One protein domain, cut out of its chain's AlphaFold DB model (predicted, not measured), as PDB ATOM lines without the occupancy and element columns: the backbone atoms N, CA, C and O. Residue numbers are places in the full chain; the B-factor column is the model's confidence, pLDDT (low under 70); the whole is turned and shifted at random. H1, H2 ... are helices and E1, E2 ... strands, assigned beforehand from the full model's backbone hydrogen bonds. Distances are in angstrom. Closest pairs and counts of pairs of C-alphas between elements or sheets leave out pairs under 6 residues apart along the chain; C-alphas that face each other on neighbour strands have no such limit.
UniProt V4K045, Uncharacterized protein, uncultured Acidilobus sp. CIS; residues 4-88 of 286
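This is residues 4 to 88 of the 286 residues of an uncharacterized protein of uncultured Acidilobus sp. CIS (UniProt V4K045). A ribbon of two parallel strands, E1 and E2, has H5 packed along it, and H2 crosses H5 on the side away from the strands. From H2 the chain runs out to H3 at a far end and comes back through H4 to E1, an open loop in which H2 and H4 stay apart. The 85 printed residues hold five named helices and two named strands, in the order H1 H2 H3 H4 E1 H5 E2, and the class is mostly helix. The whole is compact, with a radius of gyration of the C-alphas of 13.3 A and spans of 35 by 27 by 25 A.

E1, residues 52 to 56, and E2, residues 83 to 87, are parallel neighbours at 20 degrees, with N 53 and O 83 2.9 A apart and N 85 and O 53 2.8 A apart, both within hydrogen-bond range. With H5, residues 63 to 73, they form a strand-helix-strand unit, two parallel neighbour strands with a helix between, whose crossover is right-handed. The closest C-alphas of E1 and H5, those of Ala 55 and Ala 67, are 6.3 A apart. H2, residues 10 to 20, touches H5, about perpendicular at 86 degrees; their closest C-alphas, those of Ala 13 and Ala 69, are 4.9 A apart. H1, residues 4 to 8, is close to H5 but not clearly touching, with the C-alphas of Ala 6 and Leu 68 closest at 7.1 A. H4, residues 36 to 47, touches H3, residues 25 to 32, with residues 36 to 39 alone, about perpendicular at 73 degrees; the C-alphas of Ala 29 and Glu 36 are closest, at 5.3 A. H4 and H5 are apart. Every O i to N i+4 pair is within hydrogen-bond range in H1, H3, H4 and H5; in H2, 5 of 7 are.

H1 begins at C-alpha 4, (-36.530, -47.010, 20.175). H4 measures 16.5 A from first to last C-alpha, H2 and H5 15.1 A each, E1 13.3 A and E2 12.7 A. E2 ends at C-alpha 87, (-39.794, -30.652, 22.347).

The C-alphas farthest apart, those of Ala 4 and Met 37, are 36.0 A apart. The printed part has no cut, and no link is long. Residues 18 to 24, of which 18 to 20 belong to H2, stand free. The mean pLDDT of the printed part is 78.5; residues 4 to 18, 58 to 59 and 88 are under 70.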
ATOM      1  N   ALA A   4     -37.551 -45.971  20.300       38.78
ATOM      2  CA  ALA A   4     -36.530 -47.010  20.175       38.78
ATOM      3  C   ALA A   4     -35.113 -46.477  20.464       38.78
ATOM      4  O   ALA A   4     -34.328 -47.138  21.143       38.78
ATOM      5  N   SER A   5     -34.797 -45.264  20.016       45.12
ATOM      6  CA  SER A   5     -33.532 -44.574  20.291       45.12
ATOM      7  C   SER A   5     -33.453 -44.110  21.746       45.12
ATOM      8  O   SER A   5     -32.416 -44.271  22.380       45.12
ATOM      9  N   ALA A   6     -34.568 -43.632  22.307       46.00
ATOM     10  CA  ALA A   6     -34.683 -43.343  23.738       46.00
ATOM     11  C   ALA A   6     -34.516 -44.614  24.597       46.00
ATOM     12  O   ALA A   6     -33.871 -44.579  25.641       46.00
ATOM     13  N   SER A   7     -35.032 -45.757  24.131       48.69
ATOM     14  CA  SER A   7     -34.904 -47.053  24.811       48.69
ATOM     15  C   SER A   7     -33.456 -47.556  24.859       48.69
ATOM     16  O   SER A   7     -33.015 -48.083  25.879       48.69
ATOM     17  N   LYS A   8     -32.665 -47.310  23.805       50.19
ATOM     18  CA  LYS A   8     -31.222 -47.627  23.780       50.19
ATOM     19  C   LYS A   8     -30.408 -46.860  24.831       50.19
ATOM     20  O   LYS A   8     -29.321 -47.306  25.177       50.19
ATOM     21  N   LEU A   9     -30.935 -45.752  25.358       54.38
ATOM     22  CA  LEU A   9     -30.315 -44.942  26.414       54.38
ATOM     23  C   LEU A   9     -30.750 -45.366  27.835       54.38
ATOM     24  O   LEU A   9     -30.193 -44.884  28.818       54.38
ATOM     25  N   LEU A  10     -31.713 -46.289  27.976       55.06
ATOM     26  CA  LEU A  10     -32.186 -46.782  29.281       55.06
ATOM     27  C   LEU A  10     -31.142 -47.592  30.077       55.06
ATOM     28  O   LEU A  10     -31.090 -47.413  31.296       55.06
ATOM     29  N   PRO A  11     -30.292 -48.447  29.469       54.78
ATOM     30  CA  PRO A  11     -29.212 -49.119  30.200       54.78
ATOM     31  C   PRO A  11     -28.227 -48.125  30.835       54.78
ATOM     32  O   PRO A  11     -27.756 -48.332  31.953       54.78
ATOM     33  N   ASP A  12     -27.996 -46.997  30.160       61.09
ATOM     34  CA  ASP A  12     -27.181 -45.882  30.645       61.09
ATOM     35  C   ASP A  12     -27.813 -45.182  31.856       61.09
ATOM     36  O   ASP A  12     -27.103 -44.687  32.732       61.09
ATOM     37  N   ALA A  13     -29.146 -45.183  31.962       58.38
ATOM     38  CA  ALA A  13     -29.862 -44.567  33.076       58.38
ATOM     39  C   ALA A  13     -29.644 -45.306  34.409       58.38
ATOM     40  O   ALA A  13     -29.541 -44.659  35.449       58.38
ATOM     41  N   ALA A  14     -29.519 -46.640  34.401       59.62
ATOM     42  CA  ALA A  14     -29.224 -47.417  35.612       59.62
ATOM     43  C   ALA A  14     -27.782 -47.185  36.101       59.62
ATOM     44  O   ALA A  14     -27.556 -46.933  37.286       59.62
ATOM     45  N   SER A  15     -26.816 -47.190  35.179       66.12
ATOM     46  CA  SER A  15     -25.418 -46.843  35.467       66.12
ATOM     47  C   SER A  15     -25.283 -45.397  35.955       66.12
ATOM     48  O   SER A  15     -24.577 -45.133  36.929       66.12
ATOM     49  N   ARG A  16     -26.034 -44.462  35.359       67.81
ATOM     50  CA  ARG A  16     -26.146 -43.080  35.845       67.81
ATOM     51  C   ARG A  16     -26.762 -42.999  37.234       67.81
ATOM     52  O   ARG A  16     -26.233 -42.279  38.067       67.81
ATOM     53  N   ALA A  17     -27.829 -43.742  37.526       65.81
ATOM     54  CA  ALA A  17     -28.450 -43.750  38.853       65.81
ATOM     55  C   ALA A  17     -27.451 -44.146  39.954       65.81
ATOM     56  O   ALA A  17     -27.482 -43.589  41.050       65.81
ATOM     57  N   LEU A  18     -26.547 -45.083  39.654       69.38
ATOM     58  CA  LEU A  18     -25.427 -45.455  40.518       69.38
ATOM     59  C   LEU A  18     -24.376 -44.340  40.620       69.38
ATOM     60  O   LEU A  18     -23.976 -44.005  41.732       69.38
ATOM     61  N   ALA A  19     -23.980 -43.729  39.501       72.75
ATOM     62  CA  ALA A  19     -23.026 -42.615  39.484       72.75
ATOM     63  C   ALA A  19     -23.536 -41.369  40.240       72.75
ATOM     64  O   ALA A  19     -22.763 -40.661  40.876       72.75
ATOM     65  N   LEU A  20     -24.849 -41.124  40.241       75.62
ATOM     66  CA  LEU A  20     -25.467 -40.024  40.985       75.62
ATOM     67  C   LEU A  20     -25.404 -40.232  42.507       75.62
ATOM     68  O   LEU A  20     -25.445 -39.257  43.252       75.62
ATOM     69  N   ARG A  21     -25.273 -41.475  43.000       76.25
ATOM     70  CA  ARG A  21     -25.194 -41.753  44.449       76.25
ATOM     71  C   ARG A  21     -23.906 -41.254  45.091       76.25
ATOM     72  O   ARG A  21     -23.892 -41.051  46.301       76.25
ATOM     73  N   SER A  22     -22.837 -41.091  44.313       80.56
ATOM     74  CA  SER A  22     -21.571 -40.544  44.803       80.56
ATOM     75  C   SER A  22     -21.522 -39.016  44.777       80.56
ATOM     76  O   SER A  22     -20.526 -38.447  45.211       80.56
ATOM     77  N   LEU A  23     -22.564 -38.347  44.271       83.06
ATOM     78  CA  LEU A  23     -22.630 -36.889  44.236       83.06
ATOM     79  C   LEU A  23     -23.257 -36.339  45.520       83.06
ATOM     80  O   LEU A  23     -24.261 -36.852  46.015       83.06
ATOM     81  N   SER A  24     -22.683 -35.256  46.038       88.62
ATOM     82  CA  SER A  24     -23.266 -34.497  47.142       88.62
ATOM     83  C   SER A  24     -24.304 -33.506  46.605       88.62
ATOM     84  O   SER A  24     -23.940 -32.626  45.821       88.62
ATOM     85  N   PRO A  25     -25.576 -33.561  47.051       85.69
ATOM     86  CA  PRO A  25     -26.589 -32.598  46.618       85.69
ATOM     87  C   PRO A  25     -26.195 -31.139  46.883       85.69
ATOM     88  O   PRO A  25     -26.507 -30.265  46.082       85.69
ATOM     89  N   ALA A  26     -25.465 -30.881  47.973       87.31
ATOM     90  CA  ALA A  26     -24.985 -29.548  48.330       87.31
ATOM     91  C   ALA A  26     -23.899 -29.037  47.368       87.31
ATOM     92  O   ALA A  26     -23.844 -27.853  47.033       87.31
ATOM     93  N   GLU A  27     -23.001 -29.915  46.919       90.31
ATOM     94  CA  GLU A  27     -21.952 -29.557  45.955       90.31
ATOM     95  C   GLU A  27     -22.536 -29.328  44.565       90.31
ATOM     96  O   GLU A  27     -22.190 -28.346  43.911       90.31
ATOM     97  N   GLU A  28     -23.478 -30.175  44.159       89.75
ATOM     98  CA  GLU A  28     -24.171 -30.062  42.881       89.75
ATOM     99  C   GLU A  28     -25.054 -28.812  42.805       89.75
ATOM    100  O   GLU A  28     -24.994 -28.086  41.813       89.75
ATOM    101  N   ALA A  29     -25.798 -28.492  43.870       89.94
ATOM    102  CA  ALA A  29     -26.590 -27.264  43.943       89.94
ATOM    103  C   ALA A  29     -25.702 -26.015  43.820       89.94
ATOM    104  O   ALA A  29     -25.987 -25.124  43.019       89.94
ATOM    105  N   ARG A  30     -24.561 -25.989  44.528       91.62
ATOM    106  CA  ARG A  30     -23.571 -24.908  44.403       91.62
ATOM    107  C   ARG A  30     -22.996 -24.806  42.994       91.62
ATOM    108  O   ARG A  30     -22.894 -23.702  42.471       91.62
ATOM    109  N   ARG A  31     -22.642 -25.935  42.369       90.50
ATOM    110  CA  ARG A  31     -22.101 -25.971  41.000       90.50
ATOM    111  C   ARG A  31     -23.108 -25.455  39.972       90.50
ATOM    112  O   ARG A  31     -22.718 -24.754  39.046       90.50
ATOM    113  N   ALA A  32     -24.382 -25.793  40.145       87.19
ATOM    114  CA  ALA A  32     -25.471 -25.343  39.285       87.19
ATOM    115  C   ALA A  32     -25.947 -23.909  39.593       87.19
ATOM    116  O   ALA A  32     -26.747 -23.365  38.837       87.19
ATOM    117  N   GLY A  33     -25.476 -23.295  40.684       94.19
ATOM    118  CA  GLY A  33     -25.900 -21.957  41.099       94.19
ATOM    119  C   GLY A  33     -27.349 -21.896  41.593       94.19
ATOM    120  O   GLY A  33     -27.998 -20.864  41.436       94.19
ATOM    121  N   ILE A  34     -27.864 -22.989  42.165       94.38
ATOM    122  CA  ILE A  34     -29.235 -23.091  42.690       94.38
ATOM    123  C   ILE A  34     -29.238 -23.323  44.204       94.38
ATOM    124  O   ILE A  34     -28.261 -23.798  44.782       94.38
ATOM    125  N   ASP A  35     -30.361 -23.010  44.851       94.88
ATOM    126  CA  ASP A  35     -30.559 -23.292  46.273       94.88
ATOM    127  C   ASP A  35     -30.753 -24.799  46.530       94.88
ATOM    128  O   ASP A  35     -31.539 -25.471  45.854       94.88
ATOM    129  N   GLU A  36     -30.041 -25.340  47.524       93.94
ATOM    130  CA  GLU A  36     -30.093 -26.769  47.850       93.94
ATOM    131  C   GLU A  36     -31.477 -27.185  48.367       93.94
ATOM    132  O   GLU A  36     -31.962 -28.266  48.019       93.94
ATOM    133  N   MET A  37     -32.125 -26.352  49.188       93.56
ATOM    134  CA  MET A  37     -33.436 -26.691  49.741       93.56
ATOM    135  C   MET A  37     -34.481 -26.748  48.629       93.56
ATOM    136  O   MET A  37     -35.190 -27.749  48.525       93.56
ATOM    137  N   ALA A  38     -34.497 -25.759  47.734       92.00
ATOM    138  CA  ALA A  38     -35.367 -25.747  46.563       92.00
ATOM    139  C   ALA A  38     -35.150 -26.979  45.664       92.00
ATOM    140  O   ALA A  38     -36.114 -27.617  45.233       92.00
ATOM    141  N   ALA A  39     -33.893 -27.372  45.421       89.56
ATOM    142  CA  ALA A  39     -33.577 -28.570  44.643       89.56
ATOM    143  C   ALA A  39     -34.115 -29.854  45.309       89.56
ATOM    144  O   ALA A  39     -34.676 -30.727  44.639       89.56
ATOM    145  N   ARG A  40     -33.991 -29.966  46.639       90.06
ATOM    146  CA  ARG A  40     -34.521 -31.104  47.409       90.06
ATOM    147  C   ARG A  40     -36.045 -31.141  47.416       90.06
ATOM    148  O   ARG A  40     -36.614 -32.223  47.277       90.06
ATOM    149  N   GLU A  41     -36.701 -29.996  47.563       90.88
ATOM    150  CA  GLU A  41     -38.160 -29.888  47.502       90.88
ATOM    151  C   GLU A  41     -38.690 -30.303  46.130       90.88
ATOM    152  O   GLU A  41     -39.608 -31.124  46.052       90.88
ATOM    153  N   ALA A  42     -38.060 -29.834  45.048       88.62
ATOM    154  CA  ALA A  42     -38.400 -30.242  43.689       88.62
ATOM    155  C   ALA A  42     -38.237 -31.758  43.492       88.62
ATOM    156  O   ALA A  42     -39.146 -32.417  42.987       88.62
ATOM    157  N   ALA A  43     -37.123 -32.342  43.950       87.12
ATOM    158  CA  ALA A  43     -36.899 -33.785  43.870       87.12
ATOM    159  C   ALA A  43     -37.962 -34.584  44.647       87.12
ATOM    160  O   ALA A  43     -38.491 -35.580  44.146       87.12
ATOM    161  N   GLN A  44     -38.330 -34.136  45.854       87.94
ATOM    162  CA  GLN A  44     -39.398 -34.767  46.634       87.94
ATOM    163  C   GLN A  44     -40.759 -34.647  45.945       87.94
ATOM    164  O   GLN A  44     -41.489 -35.638  45.888       87.94
ATOM    165  N   ALA A  45     -41.092 -33.476  45.401       86.81
ATOM    166  CA  ALA A  45     -42.334 -33.255  44.670       86.81
ATOM    167  C   ALA A  45     -42.422 -34.163  43.434       86.81
ATOM    168  O   ALA A  45     -43.415 -34.861  43.260       86.81
ATOM    169  N   LEU A  46     -41.352 -34.243  42.636       85.25
ATOM    170  CA  LEU A  46     -41.289 -35.100  41.448       85.25
ATOM    171  C   LEU A  46     -41.377 -36.595  41.791       85.25
ATOM    172  O   LEU A  46     -41.981 -37.361  41.043       85.25
ATOM    173  N   SER A  47     -40.833 -37.016  42.938       81.75
ATOM    174  CA  SER A  47     -40.929 -38.412  43.396       81.75
ATOM    175  C   SER A  47     -42.345 -38.822  43.829       81.75
ATOM    176  O   SER A  47     -42.674 -40.011  43.877       81.75
ATOM    177  N   ARG A  48     -43.206 -37.846  44.150       77.62
ATOM    178  CA  ARG A  48     -44.548 -38.063  44.692       77.62
ATOM    179  C   ARG A  48     -45.607 -37.759  43.636       77.62
ATOM    180  O   ARG A  48     -46.048 -36.630  43.475       77.62
ATOM    181  N   GLY A  49     -46.101 -38.806  42.980       75.56
ATOM    182  CA  GLY A  49     -47.299 -38.728  42.138       75.56
ATOM    183  C   GLY A  49     -47.031 -38.914  40.647       75.56
ATOM    184  O   GLY A  49     -46.114 -39.631  40.253       75.56
ATOM    185  N   LYS A  50     -47.913 -38.351  39.817       85.56
ATOM    186  CA  LYS A  50     -47.768 -38.359  38.357       85.56
ATOM    187  C   LYS A  50     -46.885 -37.187  37.950       85.56
ATOM    188  O   LYS A  50     -47.107 -36.078  38.424       85.56
ATOM    189  N   ALA A  51     -45.933 -37.435  37.060       87.38
ATOM    190  CA  ALA A  51     -45.032 -36.409  36.557       87.38
ATOM    191  C   ALA A  51     -45.009 -36.426  35.029       87.38
ATOM    192  O   ALA A  51     -45.065 -37.483  34.398       87.38
ATOM    193  N   VAL A  52     -44.920 -35.240  34.438       88.44
ATOM    194  CA  VAL A  52     -44.678 -35.074  33.008       88.44
ATOM    195  C   VAL A  52     -43.368 -34.322  32.866       88.44
ATOM    196  O   VAL A  52     -43.241 -33.204  33.357       88.44
ATOM    197  N   VAL A  53     -42.390 -34.953  32.226       87.12
ATOM    198  CA  VAL A  53     -41.118 -34.316  31.891       87.12
ATOM    199  C   VAL A  53     -41.291 -33.673  30.524       87.12
ATOM    200  O   VAL A  53     -41.618 -34.359  29.560       87.12
ATOM    201  N   VAL A  54     -41.104 -32.361  30.434       87.81
ATOM    202  CA  VAL A  54     -41.111 -31.622  29.165       87.81
ATOM    203  C   VAL A  54     -39.696 -31.118  28.941       87.81
ATOM    204  O   VAL A  54     -39.165 -30.418  29.800       87.81
ATOM    205  N   ALA A  55     -39.067 -31.505  27.834       83.69
ATOM    206  CA  ALA A  55     -37.671 -31.165  27.580       83.69
ATOM    207  C   ALA A  55     -37.393 -30.994  26.089       83.69
ATOM    208  O   ALA A  55     -37.881 -31.775  25.273       83.69
ATOM    209  N   GLU A  56     -36.575 -29.999  25.758       79.12
ATOM    210  CA  GLU A  56     -35.985 -29.840  24.431       79.12
ATOM    211  C   GLU A  56     -34.871 -30.874  24.232       79.12
ATOM    212  O   GLU A  56     -33.954 -30.957  25.048       79.12
ATOM    213  N   LEU A  57     -34.955 -31.693  23.180       74.25
ATOM    214  CA  LEU A  57     -34.026 -32.815  22.996       74.25
ATOM    215  C   LEU A  57     -32.949 -32.588  21.924       74.25
ATOM    216  O   LEU A  57     -32.097 -33.456  21.749       74.25
ATOM    217  N   ASP A  58     -32.971 -31.478  21.194       67.50
ATOM    218  CA  ASP A  58     -32.104 -31.277  20.026       67.50
ATOM    219  C   ASP A  58     -31.395 -29.915  19.958       67.50
ATOM    220  O   ASP A  58     -30.412 -29.803  19.229       67.50
ATOM    221  N   GLY A  59     -31.797 -28.909  20.745       64.81
ATOM    222  CA  GLY A  59     -31.138 -27.593  20.745       64.81
ATOM    223  C   GLY A  59     -30.006 -27.403  21.759       64.81
ATOM    224  O   GLY A  59     -29.119 -26.580  21.534       64.81
ATOM    225  N   THR A  60     -29.985 -28.167  22.860       73.38
ATOM    226  CA  THR A  60     -28.985 -27.994  23.932       73.38
ATOM    227  C   THR A  60     -28.226 -29.297  24.219       73.38
ATOM    228  O   THR A  60     -28.845 -30.283  24.641       73.38
ATOM    229  N   PRO A  61     -26.885 -29.328  24.052       76.19
ATOM    230  CA  PRO A  61     -26.072 -30.498  24.370       76.19
ATOM    231  C   PRO A  61     -26.308 -31.004  25.797       76.19
ATOM    232  O   PRO A  61     -26.348 -30.233  26.752       76.19
ATOM    233  N   GLY A  62     -26.468 -32.318  25.946       76.75
ATOM    234  CA  GLY A  62     -26.665 -32.973  27.243       76.75
ATOM    235  C   GLY A  62     -28.112 -32.997  27.747       76.75
ATOM    236  O   GLY A  62     -28.498 -33.996  28.352       76.75
ATOM    237  N   VAL A  63     -28.945 -31.996  27.428       82.38
ATOM    238  CA  VAL A  63     -30.333 -31.910  27.938       82.38
ATOM    239  C   VAL A  63     -31.149 -33.145  27.577       82.38
ATOM    240  O   VAL A  63     -31.840 -33.690  28.434       82.38
ATOM    241  N   ALA A  64     -31.011 -33.653  26.352       79.31
ATOM    242  CA  ALA A  64     -31.725 -34.854  25.929       79.31
ATOM    243  C   ALA A  64     -31.409 -36.069  26.807       79.31
ATOM    244  O   ALA A  64     -32.298 -36.808  27.229       79.31
ATOM    245  N   SER A  65     -30.124 -36.254  27.102       78.12
ATOM    246  CA  SER A  65     -29.647 -37.372  27.902       78.12
ATOM    247  C   SER A  65     -30.090 -37.252  29.359       78.12
ATOM    248  O   SER A  65     -30.486 -38.253  29.952       78.12
ATOM    249  N   GLU A  66     -30.046 -36.044  29.925       83.56
ATOM    250  CA  GLU A  66     -30.472 -35.789  31.303       83.56
ATOM    251  C   GLU A  66     -31.993 -35.906  31.459       83.56
ATOM    252  O   GLU A  66     -32.474 -36.517  32.411       83.56
ATOM    253  N   ALA A  67     -32.768 -35.419  30.487       85.50
ATOM    254  CA  ALA A  67     -34.220 -35.570  30.478       85.50
ATOM    255  C   ALA A  67     -34.644 -37.044  30.411       85.50
ATOM    256  O   ALA A  67     -35.577 -37.455  31.106       85.50
ATOM    257  N   LEU A  68     -33.947 -37.863  29.615       80.94
ATOM    258  CA  LEU A  68     -34.193 -39.304  29.537       80.94
ATOM    259  C   LEU A  68     -33.814 -40.024  30.833       80.94
ATOM    260  O   LEU A  68     -34.598 -40.841  31.322       80.94
ATOM    261  N   ALA A  69     -32.663 -39.693  31.422       81.12
ATOM    262  CA  ALA A  69     -32.238 -40.252  32.702       81.12
ATOM    263  C   ALA A  69     -33.231 -39.904  33.821       81.12
ATOM    264  O   ALA A  69     -33.684 -40.793  34.542       81.12
ATOM    265  N   LEU A  70     -33.650 -38.638  33.914       85.44
ATOM    266  CA  LEU A  70     -34.683 -38.195  34.848       85.44
ATOM    267  C   LEU A  70     -36.009 -38.931  34.614       85.44
ATOM    268  O   LEU A  70     -36.627 -39.406  35.565       85.44
ATOM    269  N   SER A  71     -36.429 -39.080  33.355       85.50
ATOM    270  CA  SER A  71     -37.660 -39.799  33.004       85.50
ATOM    271  C   SER A  71     -37.619 -41.267  33.445       85.50
ATOM    272  O   SER A  71     -38.613 -41.790  33.953       85.50
ATOM    273  N   ALA A  72     -36.468 -41.926  33.286       81.44
ATOM    274  CA  ALA A  72     -36.257 -43.294  33.741       81.44
ATOM    275  C   ALA A  72     -36.274 -43.390  35.276       81.44
ATOM    276  O   ALA A  72     -36.974 -44.241  35.821       81.44
ATOM    277  N   LEU A  73     -35.580 -42.483  35.973       82.38
ATOM    278  CA  LEU A  73     -35.532 -42.428  37.441       82.38
ATOM    279  C   LEU A  73     -36.908 -42.190  38.070       82.38
ATOM    280  O   LEU A  73     -37.244 -42.804  39.081       82.38
ATOM    281  N   LEU A  74     -37.715 -41.318  37.465       84.44
ATOM    282  CA  LEU A  74     -39.081 -41.034  37.904       84.44
ATOM    283  C   LEU A  74     -40.089 -42.113  37.464       84.44
ATOM    284  O   LEU A  74     -41.243 -42.088  37.894       84.44
ATOM    285  N   GLY A  75     -39.687 -43.044  36.591       82.19
ATOM    286  CA  GLY A  75     -40.559 -44.088  36.050       82.19
ATOM    287  C   GLY A  75     -41.725 -43.549  35.212       82.19
ATOM    288  O   GLY A  75     -42.754 -44.219  35.086       82.19
ATOM    289  N   VAL A  76     -41.603 -42.339  34.648       83.25
ATOM    290  CA  VAL A  76     -42.722 -41.671  33.951       83.25
ATOM    291  C   VAL A  76     -43.109 -42.369  32.653       83.25
ATOM    292  O   VAL A  76     -44.252 -42.255  32.226       83.25
ATOM    293  N   LEU A  77     -42.190 -43.130  32.051       78.25
ATOM    294  CA  LEU A  77     -42.427 -43.875  30.810       78.25
ATOM    295  C   LEU A  77     -43.345 -45.093  31.006       78.25
ATOM    296  O   LEU A  77     -43.964 -45.556  30.053       78.25
ATOM    297  N   SER A  78     -43.448 -45.608  32.233       77.00
ATOM    298  CA  SER A  78     -44.220 -46.812  32.567       77.00
ATOM    299  C   SER A  78     -45.484 -46.528  33.384       77.00
ATOM    300  O   SER A  78     -46.191 -47.459  33.765       77.00
ATOM    301  N   ARG A  79     -45.778 -45.257  33.698       78.00
ATOM    302  CA  ARG A  79     -46.860 -44.879  34.620       78.00
ATOM    303  C   ARG A  79     -48.013 -44.177  33.888       78.00
ATOM    304  O   ARG A  79     -47.809 -43.095  33.341       78.00
ATOM    305  N   PRO A  80     -49.252 -44.704  33.937       77.31
ATOM    306  CA  PRO A  80     -50.403 -44.052  33.313       77.31
ATOM    307  C   PRO A  80     -50.640 -42.618  33.813       77.31
ATOM    308  O   PRO A  80     -50.719 -42.358  35.020       77.31
ATOM    309  N   GLY A  81     -50.791 -41.679  32.876       81.25
ATOM    310  CA  GLY A  81     -50.938 -40.246  33.159       81.25
ATOM    311  C   GLY A  81     -49.633 -39.536  33.535       81.25
ATOM    312  O   GLY A  81     -49.684 -38.419  34.036       81.25
ATOM    313  N   SER A  82     -48.491 -40.194  33.343       86.38
ATOM    314  CA  SER A  82     -47.147 -39.607  33.342       86.38
ATOM    315  C   SER A  82     -46.547 -39.751  31.941       86.38
ATOM    316  O   SER A  82     -47.081 -40.496  31.117       86.38
ATOM    317  N   GLY A  83     -45.467 -39.032  31.648       84.06
ATOM    318  CA  GLY A  83     -44.785 -39.199  30.367       84.06
ATOM    319  C   GLY A  83     -43.634 -38.234  30.135       84.06
ATOM    320  O   GLY A  83     -43.378 -37.339  30.938       84.06
ATOM    321  N   LEU A  84     -42.960 -38.433  29.008       83.62
ATOM    322  CA  LEU A  84     -41.974 -37.513  28.455       83.62
ATOM    323  C   LEU A  84     -42.588 -36.837  27.227       83.62
ATOM    324  O   LEU A  84     -43.018 -37.516  26.294       83.62
ATOM    325  N   VAL A  85     -42.614 -35.508  27.227       82.25
ATOM    326  CA  VAL A  85     -42.990 -34.686  26.078       82.25
ATOM    327  C   VAL A  85     -41.704 -34.110  25.485       82.25
ATOM    328  O   VAL A  85     -41.171 -33.132  26.017       82.25
ATOM    329  N   PRO A  86     -41.173 -34.722  24.414       75.38
ATOM    330  CA  PRO A  86     -40.018 -34.177  23.727       75.38
ATOM    331  C   PRO A  86     -40.441 -32.935  22.942       75.38
ATOM    332  O   PRO A  86     -41.326 -33.006  22.086       75.38
ATOM    333  N   LEU A  87     -39.800 -31.808  23.228       75.19
ATOM    334  CA  LEU A  87     -39.794 -30.652  22.347       75.19
ATOM    335  C   LEU A  87     -38.621 -30.840  21.384       75.19
ATOM    336  O   LEU A  87     -37.492 -31.086  21.805       75.19
ATOM    337  N   LEU A  88     -38.917 -30.817  20.093       68.62
ATOM    338  CA  LEU A  88     -37.917 -30.883  19.037       68.62
ATOM    339  C   LEU A  88     -37.986 -29.572  18.266       68.62
ATOM    340  O   LEU A  88     -39.077 -29.026  18.065       68.62
TER     341      LEU A  88